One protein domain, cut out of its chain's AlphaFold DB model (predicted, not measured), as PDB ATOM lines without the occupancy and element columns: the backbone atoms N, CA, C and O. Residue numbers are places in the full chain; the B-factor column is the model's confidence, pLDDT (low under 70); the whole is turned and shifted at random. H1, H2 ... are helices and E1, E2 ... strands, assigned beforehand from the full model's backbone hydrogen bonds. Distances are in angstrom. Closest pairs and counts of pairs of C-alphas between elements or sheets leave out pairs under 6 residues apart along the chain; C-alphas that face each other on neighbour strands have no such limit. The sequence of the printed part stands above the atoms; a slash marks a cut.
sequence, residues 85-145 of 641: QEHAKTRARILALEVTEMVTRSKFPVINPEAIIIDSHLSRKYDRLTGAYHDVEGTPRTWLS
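Overview. This is residues 85 to 145 of the 641 residues of an uncharacterized protein of Methylobacterium sp. WL120 (UniProt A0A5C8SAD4). A long, narrow two-stranded ribbon is folded from E1 running on into E2 and, coming back, E3 and E4; the single helix H1 lies alongside its E1 and E4 part, and the E2 and E3 hairpin carries the rod on beyond the helix's first residues. The printed part has 61 residues, with one named helix and four named strands in the order H1, E1, E2, E3, E4; the class is mixed, helices and strands. The strands form two antiparallel sheets, E2 - E3 and E1 - E4. The whole is only just loose, close to extended, with a radius of gyration of the C-alphas of 15.7 A and spans of 54 by 18 by 14 A.

Arrangement. Look first at E2, residues 122 to 127, and E3, residues 132 to 137, an antiparallel hairpin at 143 degrees; N 123 and O 136 are 2.8 A apart, within hydrogen-bond range. E1, residues 116 to 119, runs on into E2 at 31 degrees across a break of 2 residues. Beside E1 find its antiparallel neighbour E4, residues 141 to 144, at 155 degrees, with N 117 and O 143 2.9 A apart, within hydrogen-bond range. Now turn to H1, residues 85 to 104: its closest C-alphas to E1 are Ala 92 and Asp 119, 5.7 A apart, and to E3 Ala 88 and Glu 137, 5.4 A apart. H1 and E4 are only just apart, at 8.2 A. In H1 every O i to N i+4 pair is within hydrogen-bond range.

Along the chain. Find C-alpha 85 at (38.685, 90.258, -12.965); from there H1 runs 28.5 A to C-alpha 104. E1 measures 9.9 A, E2 15.1 A and E3 16.0 A. E4 runs 10.6 A to C-alpha 144 at (31.549, 87.576, 8.571).

Size, cuts and confidence. The C-alphas farthest apart, Lys 107 and Gly 131, are 54.0 A apart. The printed part has no cut. The link from H1 to E1 is long, with 11 residues; the other three are tight. Mean pLDDT of the printed part is 87.3, and no printed residue is under 70.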
ATOM      1  N   GLN A  85      38.283  91.047 -14.126       84.50
ATOM      2  CA  GLN A  85      38.685  90.258 -12.965       84.50
ATOM      3  C   GLN A  85      39.772  90.942 -12.123       84.50
ATOM      4  O   GLN A  85      39.677  90.945 -10.896       84.50
ATOM      5  N   GLU A  86      40.792  91.529 -12.746       84.19
ATOM      6  CA  GLU A  86      41.830  92.298 -12.044       84.19
ATOM      7  C   GLU A  86      41.260  93.572 -11.419       84.19
ATOM      8  O   GLU A  86      41.593  93.902 -10.277       84.19
ATOM      9  N   HIS A  87      40.344  94.244 -12.118       84.31
ATOM     10  CA  HIS A  87      39.648  95.413 -11.592       84.31
ATOM     11  C   HIS A  87      38.770  95.045 -10.380       84.31
ATOM     12  O   HIS A  87      38.886  95.667  -9.323       84.31
ATOM     13  N   ALA A  88      37.987  93.961 -10.470       83.56
ATOM     14  CA  ALA A  88      37.165  93.466  -9.361       83.56
ATOM     15  C   ALA A  88      38.002  93.067  -8.131       83.56
ATOM     16  O   ALA A  88      37.634  93.391  -7.000       83.56
ATOM     17  N   LYS A  89      39.148  92.399  -8.334       87.19
ATOM     18  CA  LYS A  89      40.094  92.057  -7.254       87.19
ATOM     19  C   LYS A  89      40.701  93.295  -6.606       87.19
ATOM     20  O   LYS A  89      40.778  93.369  -5.381       87.19
ATOM     21  N   THR A  90      41.108  94.272  -7.414       85.62
ATOM     22  CA  THR A  90      41.690  95.528  -6.921       85.62
ATOM     23  C   THR A  90      40.681  96.295  -6.074       85.62
ATOM     24  O   THR A  90      41.004  96.706  -4.963       85.62
ATOM     25  N   ARG A  91      39.430  96.408  -6.534       82.56
ATOM     26  CA  ARG A  91      38.364  97.069  -5.777       82.56
ATOM     27  C   ARG A  91      38.025  96.349  -4.474       82.56
ATOM     28  O   ARG A  91      37.881  97.009  -3.451       82.56
ATOM     29  N   ALA A  92      37.915  95.019  -4.493       84.25
ATOM     30  CA  ALA A  92      37.680  94.243  -3.275       84.25
ATOM     31  C   ALA A  92      38.810  94.447  -2.252       84.25
ATOM     32  O   ALA A  92      38.535  94.648  -1.073       84.25
ATOM     33  N   ARG A  93      40.070  94.490  -2.710       86.88
ATOM     34  CA  ARG A  93      41.233  94.773  -1.857       86.88
ATOM     35  C   ARG A  93      41.208  96.184  -1.268       86.88
ATOM     36  O   ARG A  93      41.492  96.332  -0.086       86.88
ATOM     37  N   ILE A  94      40.888  97.203  -2.067       85.44
ATOM     38  CA  ILE A  94      40.774  98.589  -1.582       85.44
ATOM     39  C   ILE A  94      39.677  98.678  -0.520       85.44
ATOM     40  O   ILE A  94      39.936  99.155   0.579       85.44
ATOM     41  N   LEU A  95      38.495  98.118  -0.796       84.62
ATOM     42  CA  LEU A  95      37.388  98.106   0.157       84.62
ATOM     43  C   LEU A  95      37.742  97.350   1.448       84.62
ATOM     44  O   LEU A  95      37.358  97.777   2.530       84.62
ATOM     45  N   ALA A  96      38.486  96.241   1.357       85.31
ATOM     46  CA  ALA A  96      38.965  95.511   2.531       85.31
ATOM     47  C   ALA A  96      39.886  96.369   3.408       85.31
ATOM     48  O   ALA A  96      39.749  96.347   4.629       85.31
ATOM     49  N   LEU A  97      40.785  97.152   2.800       87.06
ATOM     50  CA  LEU A  97      41.659  98.077   3.525       87.06
ATOM     51  C   LEU A  97      40.864  99.209   4.183       87.06
ATOM     52  O   LEU A  97      41.060  99.459   5.367       87.06
ATOM     53  N   GLU A  98      39.933  99.833   3.458       86.06
ATOM     54  CA  GLU A  98      39.077 100.908   3.983       86.06
ATOM     55  C   GLU A  98      38.208 100.432   5.154       86.06
ATOM     56  O   GLU A  98      38.100 101.109   6.176       86.06
ATOM     57  N   VAL A  99      37.601  99.245   5.032       87.44
ATOM     58  CA  VAL A  99      36.786  98.661   6.105       87.44
ATOM     59  C   VAL A  99      37.652  98.291   7.302       87.44
ATOM     60  O   VAL A  99      37.258  98.588   8.426       87.44
ATOM     61  N   THR A 100      38.828  97.697   7.076       89.56
ATOM     62  CA  THR A 100      39.776  97.382   8.156       89.56
ATOM     63  C   THR A 100      40.171  98.652   8.901       89.56
ATOM     64  O   THR A 100      40.019  98.708  10.115       89.56
ATOM     65  N   GLU A 101      40.585  99.700   8.185       90.06
ATOM     66  CA  GLU A 101      40.934 100.988   8.786       90.06
ATOM     67  C   GLU A 101      39.767 101.558   9.603       90.06
ATOM     68  O   GLU A 101      39.948 101.956  10.752       90.06
ATOM     69  N   MET A 102      38.553 101.550   9.048       88.81
ATOM     70  CA  MET A 102      37.360 102.053   9.726       88.81
ATOM     71  C   MET A 102      37.092 101.332  11.056       88.81
ATOM     72  O   MET A 102      36.797 102.000  12.048       88.81
ATOM     73  N   VAL A 103      37.198  99.999  11.096       91.19
ATOM     74  CA  VAL A 103      36.887  99.214  12.305       91.19
ATOM     75  C   VAL A 103      38.023  99.186  13.334       91.19
ATOM     76  O   VAL A 103      37.786  98.820  14.483       91.19
ATOM     77  N   THR A 104      39.243  99.589  12.960       94.12
ATOM     78  CA  THR A 104      40.407  99.604  13.866       94.12
ATOM     79  C   THR A 104      40.875 101.002  14.282       94.12
ATOM     80  O   THR A 104      41.790 101.107  15.090       94.12
ATOM     81  N   ARG A 105      40.314 102.085  13.731       92.75
ATOM     82  CA  ARG A 105      40.804 103.459  13.977       92.75
ATOM     83  C   ARG A 105      40.307 104.094  15.281       92.75
ATOM     84  O   ARG A 105      40.920 105.047  15.755       92.75
ATOM     85  N   SER A 106      39.179 103.641  15.822       93.88
ATOM     86  CA  SER A 106      38.571 104.244  17.015       93.88
ATOM     87  C   SER A 106      39.326 103.887  18.305       93.88
ATOM     88  O   SER A 106      40.283 103.113  18.295       93.88
ATOM     89  N   LYS A 107      38.860 104.407  19.451       95.75
ATOM     90  CA  LYS A 107      39.347 103.999  20.785       95.75
ATOM     91  C   LYS A 107      39.033 102.537  21.119       95.75
ATOM     92  O   LYS A 107      39.634 101.984  22.035       95.75
ATOM     93  N   PHE A 108      38.126 101.916  20.366       96.88
ATOM     94  CA  PHE A 108      37.680 100.535  20.534       96.88
ATOM     95  C   PHE A 108      38.026  99.722  19.276       96.88
ATOM     96  O   PHE A 108      37.123  99.331  18.531       96.88
ATOM     97  N   PRO A 109      39.324  99.504  18.985       97.38
ATOM     98  CA  PRO A 109      39.732  98.817  17.771       97.38
ATOM     99  C   PRO A 109      39.253  97.364  17.790       97.38
ATOM    100  O   PRO A 109      39.426  96.651  18.783       97.38
ATOM    101  N   VAL A 110      38.682  96.913  16.672       97.06
ATOM    102  CA  VAL A 110      38.384  95.492  16.473       97.06
ATOM    103  C   VAL A 110      39.692  94.698  16.478       97.06
ATOM    104  O   VAL A 110      40.630  95.036  15.760       97.06
ATOM    105  N   ILE A 111      39.757  93.646  17.296       97.81
ATOM    106  CA  ILE A 111      40.977  92.844  17.501       97.81
ATOM    107  C   ILE A 111      41.111  91.678  16.513       97.81
ATOM    108  O   ILE A 111      42.194  91.116  16.389       97.81
ATOM    109  N   ASN A 112      40.027  91.336  15.813       97.31
ATOM    110  CA  ASN A 112      39.951  90.282  14.799       97.31
ATOM    111  C   ASN A 112      39.362  90.793  13.460       97.31
ATOM    112  O   ASN A 112      38.364  90.255  12.970       97.31
ATOM    113  N   PRO A 113      39.910  91.869  12.854       94.25
ATOM    114  CA  PRO A 113      39.345  92.468  11.640       94.25
ATOM    115  C   PRO A 113      39.339  91.514  10.432       94.25
ATOM    116  O   PRO A 113      38.523  91.678   9.525       94.25
ATOM    117  N   GLU A 114      40.192  90.487  10.428       94.31
ATOM    118  CA  GLU A 114      40.222  89.421   9.423       94.31
ATOM    119  C   GLU A 114      38.934  88.589   9.360       94.31
ATOM    120  O   GLU A 114      38.703  87.890   8.371       94.31
ATOM    121  N   ALA A 115      38.073  88.684  10.380       93.75
ATOM    122  CA  ALA A 115      36.749  88.078  10.362       93.75
ATOM    123  C   ALA A 115      35.814  88.719   9.317       93.75
ATOM    124  O   ALA A 115      34.825  88.100   8.918       93.75
ATOM    125  N   ILE A 116      36.116  89.936   8.843       91.38
ATOM    126  CA  ILE A 116      35.399  90.587   7.742       91.38
ATOM    127  C   ILE A 116      36.011  90.141   6.417       91.38
ATOM    128  O   ILE A 116      37.073  90.609   6.007       91.38
ATOM    129  N   ILE A 117      35.303  89.280   5.690       88.81
ATOM    130  CA  ILE A 117      35.763  88.799   4.390       88.81
ATOM    131  C   ILE A 117      35.096  89.619   3.289       88.81
ATOM    132  O   ILE A 117      33.867  89.690   3.204       88.81
ATOM    133  N   ILE A 118      35.918  90.239   2.439       87.81
ATOM    134  CA  ILE A 118      35.484  90.978   1.250       87.81
ATOM    135  C   ILE A 118      36.085  90.316   0.018       87.81
ATOM    136  O   ILE A 118      37.298  90.354  -0.183       87.81
ATOM    137  N   ASP A 119      35.229  89.734  -0.817       87.88
ATOM    138  CA  ASP A 119      35.654  89.022  -2.020       87.88
ATOM    139  C   ASP A 119      35.183  89.716  -3.299       87.88
ATOM    140  O   ASP A 119      34.124  90.354  -3.369       87.88
ATOM    141  N   SER A 120      36.014  89.584  -4.325       88.12
ATOM    142  CA  SER A 120      35.738  90.067  -5.668       88.12
ATOM    143  C   SER A 120      34.585  89.289  -6.295       88.12
ATOM    144  O   SER A 120      34.457  88.079  -6.128       88.12
ATOM    145  N   HIS A 121      33.739  89.980  -7.053       84.56
ATOM    146  CA  HIS A 121      32.614  89.359  -7.737       84.56
ATOM    147  C   HIS A 121      32.581  89.803  -9.195       84.56
ATOM    148  O   HIS A 121      32.739  90.985  -9.495       84.56
ATOM    149  N   LEU A 122      32.332  88.857 -10.098       87.06
ATOM    150  CA  LEU A 122      32.081  89.125 -11.510       87.06
ATOM    151  C   LEU A 122      30.589  88.973 -11.794       87.06
ATOM    152  O   LEU A 122      29.946  88.032 -11.331       87.06
ATOM    153  N   SER A 123      30.034  89.909 -12.552       83.62
ATOM    154  CA  SER A 123      28.660  89.857 -13.033       83.62
ATOM    155  C   SER A 123      28.655  89.552 -14.524       83.62
ATOM    156  O   SER A 123      29.443  90.113 -15.277       83.62
ATOM    157  N   ARG A 124      27.748  88.690 -14.984       86.88
ATOM    158  CA  ARG A 124      27.572  88.438 -16.418       86.88
ATOM    159  C   ARG A 124      26.576  89.422 -16.995       86.88
ATOM    160  O   ARG A 124      25.418  89.445 -16.578       86.88
ATOM    161  N   LYS A 125      26.995  90.186 -17.999       84.50
ATOM    162  CA  LYS A 125      26.116  91.111 -18.714       84.50
ATOM    163  C   LYS A 125      25.968  90.665 -20.161       84.50
ATOM    164  O   LYS A 125      26.956  90.435 -20.851       84.50
ATOM    165  N   TYR A 126      24.722  90.533 -20.608       85.56
ATOM    166  CA  TYR A 126      24.431  90.258 -22.009       85.56
ATOM    167  C   TYR A 126      24.650  91.524 -22.831       85.56
ATOM    168  O   TYR A 126      24.001  92.548 -22.591       85.56
ATOM    169  N   ASP A 127      25.547  91.449 -23.802       82.62
ATOM    170  CA  ASP A 127      25.758  92.511 -24.766       82.62
ATOM    171  C   ASP A 127      24.913  92.241 -26.016       82.62
ATOM    172  O   ASP A 127      25.134  91.293 -26.771       82.62
ATOM    173  N   ARG A 128      23.921  93.108 -26.238       81.69
ATOM    174  CA  ARG A 128      22.987  93.007 -27.368       81.69
ATOM    175  C   ARG A 128      23.660  93.232 -28.722       81.69
ATOM    176  O   ARG A 128      23.101  92.804 -29.725       81.69
ATOM    177  N   LEU A 129      24.810  93.907 -28.757       79.19
ATOM    178  CA  LEU A 129      25.542  94.203 -29.990       79.19
ATOM    179  C   LEU A 129      26.401  93.019 -30.434       79.19
ATOM    180  O   LEU A 129      26.504  92.753 -31.627       79.19
ATOM    181  N   THR A 130      26.997  92.305 -29.479       81.19
ATOM    182  CA  THR A 130      27.847  91.136 -29.759       81.19
ATOM    183  C   THR A 130      27.102  89.806 -29.644       81.19
ATOM    184  O   THR A 130      27.629  88.779 -30.062       81.19
ATOM    185  N   GLY A 131      25.875  89.804 -29.107       84.06
ATOM    186  CA  GLY A 131      25.060  88.599 -28.930       84.06
ATOM    187  C   GLY A 131      25.628  87.619 -27.899       84.06
ATOM    188  O   GLY A 131      25.237  86.453 -27.876       84.06
ATOM    189  N   ALA A 132      26.564  88.072 -27.061       81.50
ATOM    190  CA  ALA A 132      27.310  87.247 -26.123       81.50
ATOM    191  C   ALA A 132      27.235  87.812 -24.699       81.50
ATOM    192  O   ALA A 132      26.989  89.001 -24.479       81.50
ATOM    193  N   TYR A 133      27.450  86.941 -23.716       83.25
ATOM    194  CA  TYR A 133      27.671  87.361 -22.339       83.25
ATOM    195  C   TYR A 133      29.142  87.699 -22.147       83.25
ATOM    196  O   TYR A 133      30.004  86.900 -22.505       83.25
ATOM    197  N   HIS A 134      29.407  88.845 -21.528       84.88
ATOM    198  CA  HIS A 134      30.744  89.222 -21.083       84.88
ATOM    199  C   HIS A 134      30.738  89.385 -19.569       84.88
ATOM    200  O   HIS A 134      29.758  89.871 -18.990       84.88
ATOM    201  N   ASP A 135      31.829  88.967 -18.936       83.38
ATOM    202  CA  ASP A 135      32.041  89.223 -17.520       83.38
ATOM    203  C   ASP A 135      32.386  90.702 -17.348       83.38
ATOM    204  O   ASP A 135      33.341  91.222 -17.922       83.38
ATOM    205  N   VAL A 136      31.570  91.388 -16.561       83.56
ATOM    206  CA  VAL A 136      31.812  92.749 -16.108       83.56
ATOM    207  C   VAL A 136      32.073  92.722 -14.612       83.56
ATOM    208  O   VAL A 136      31.641  91.819 -13.893       83.56
ATOM    209  N   GLU A 137      32.788  93.726 -14.131       78.81
ATOM    210  CA  GLU A 137      33.007  93.906 -12.704       78.81
ATOM    211  C   GLU A 137      31.664  93.949 -11.948       78.81
ATOM    212  O   GLU A 137      30.739  94.677 -12.319       78.81
ATOM    213  N   GLY A 138      31.544  93.141 -10.896       78.19
ATOM    214  CA  GLY A 138      30.413  93.152  -9.979       78.19
ATOM    215  C   GLY A 138      30.753  93.831  -8.651       78.19
ATOM    216  O   GLY A 138      31.913  94.045  -8.310       78.19
ATOM    217  N   THR A 139      29.722  94.149  -7.871       78.44
ATOM    218  CA  THR A 139      29.880  94.679  -6.511       78.44
ATOM    219  C   THR A 139      30.552  93.639  -5.601       78.44
ATOM    220  O   THR A 139      30.067  92.503  -5.573       78.44
ATOM    221  N   PRO A 140      31.617  93.991  -4.848       81.81
ATOM    222  CA  PRO A 140      32.240  93.078  -3.890       81.81
ATOM    223  C   PRO A 140      31.224  92.492  -2.906       81.81
ATOM    224  O   PRO A 140      30.288  93.178  -2.487       81.81
ATOM    225  N   ARG A 141      31.405  91.223  -2.532       83.69
ATOM    226  CA  ARG A 141      30.569  90.554  -1.526       83.69
ATOM    227  C   ARG A 141      31.254  90.627  -0.170       83.69
ATOM    228  O   ARG A 141      32.457  90.410  -0.093       83.69
ATOM    229  N   THR A 142      30.482  90.893   0.879       83.94
ATOM    230  CA  THR A 142      30.981  90.978   2.257       83.94
ATOM    231  C   THR A 142      30.233  89.995   3.145       83.94
ATOM    232  O   THR A 142      29.004  89.933   3.082       83.94
ATOM    233  N   TRP A 143      30.958  89.251   3.975       87.62
ATOM    234  CA  TRP A 143      30.392  88.390   5.014       87.62
ATOM    235  C   TRP A 143      31.317  88.327   6.232       87.62
ATOM    236  O   TRP A 143      32.477  88.732   6.158       87.62
ATOM    237  N   LEU A 144      30.788  87.831   7.351       90.19
ATOM    238  CA  LEU A 144      31.549  87.576   8.571       90.19
ATOM    239  C   LEU A 144      31.867  86.082   8.679       90.19
ATOM    240  O   LEU A 144      30.984  85.255   8.447       90.19
ATOM    241  N   SER A 145      33.110  85.736   9.014       95.12
ATOM    242  CA  SER A 145      33.488  84.369   9.411       95.12
ATOM    243  C   SER A 145      33.388  84.134  10.918       95.12
ATOM    244  O   SER A 145      33.273  82.982  11.329       95.12
TER     245      SER A 145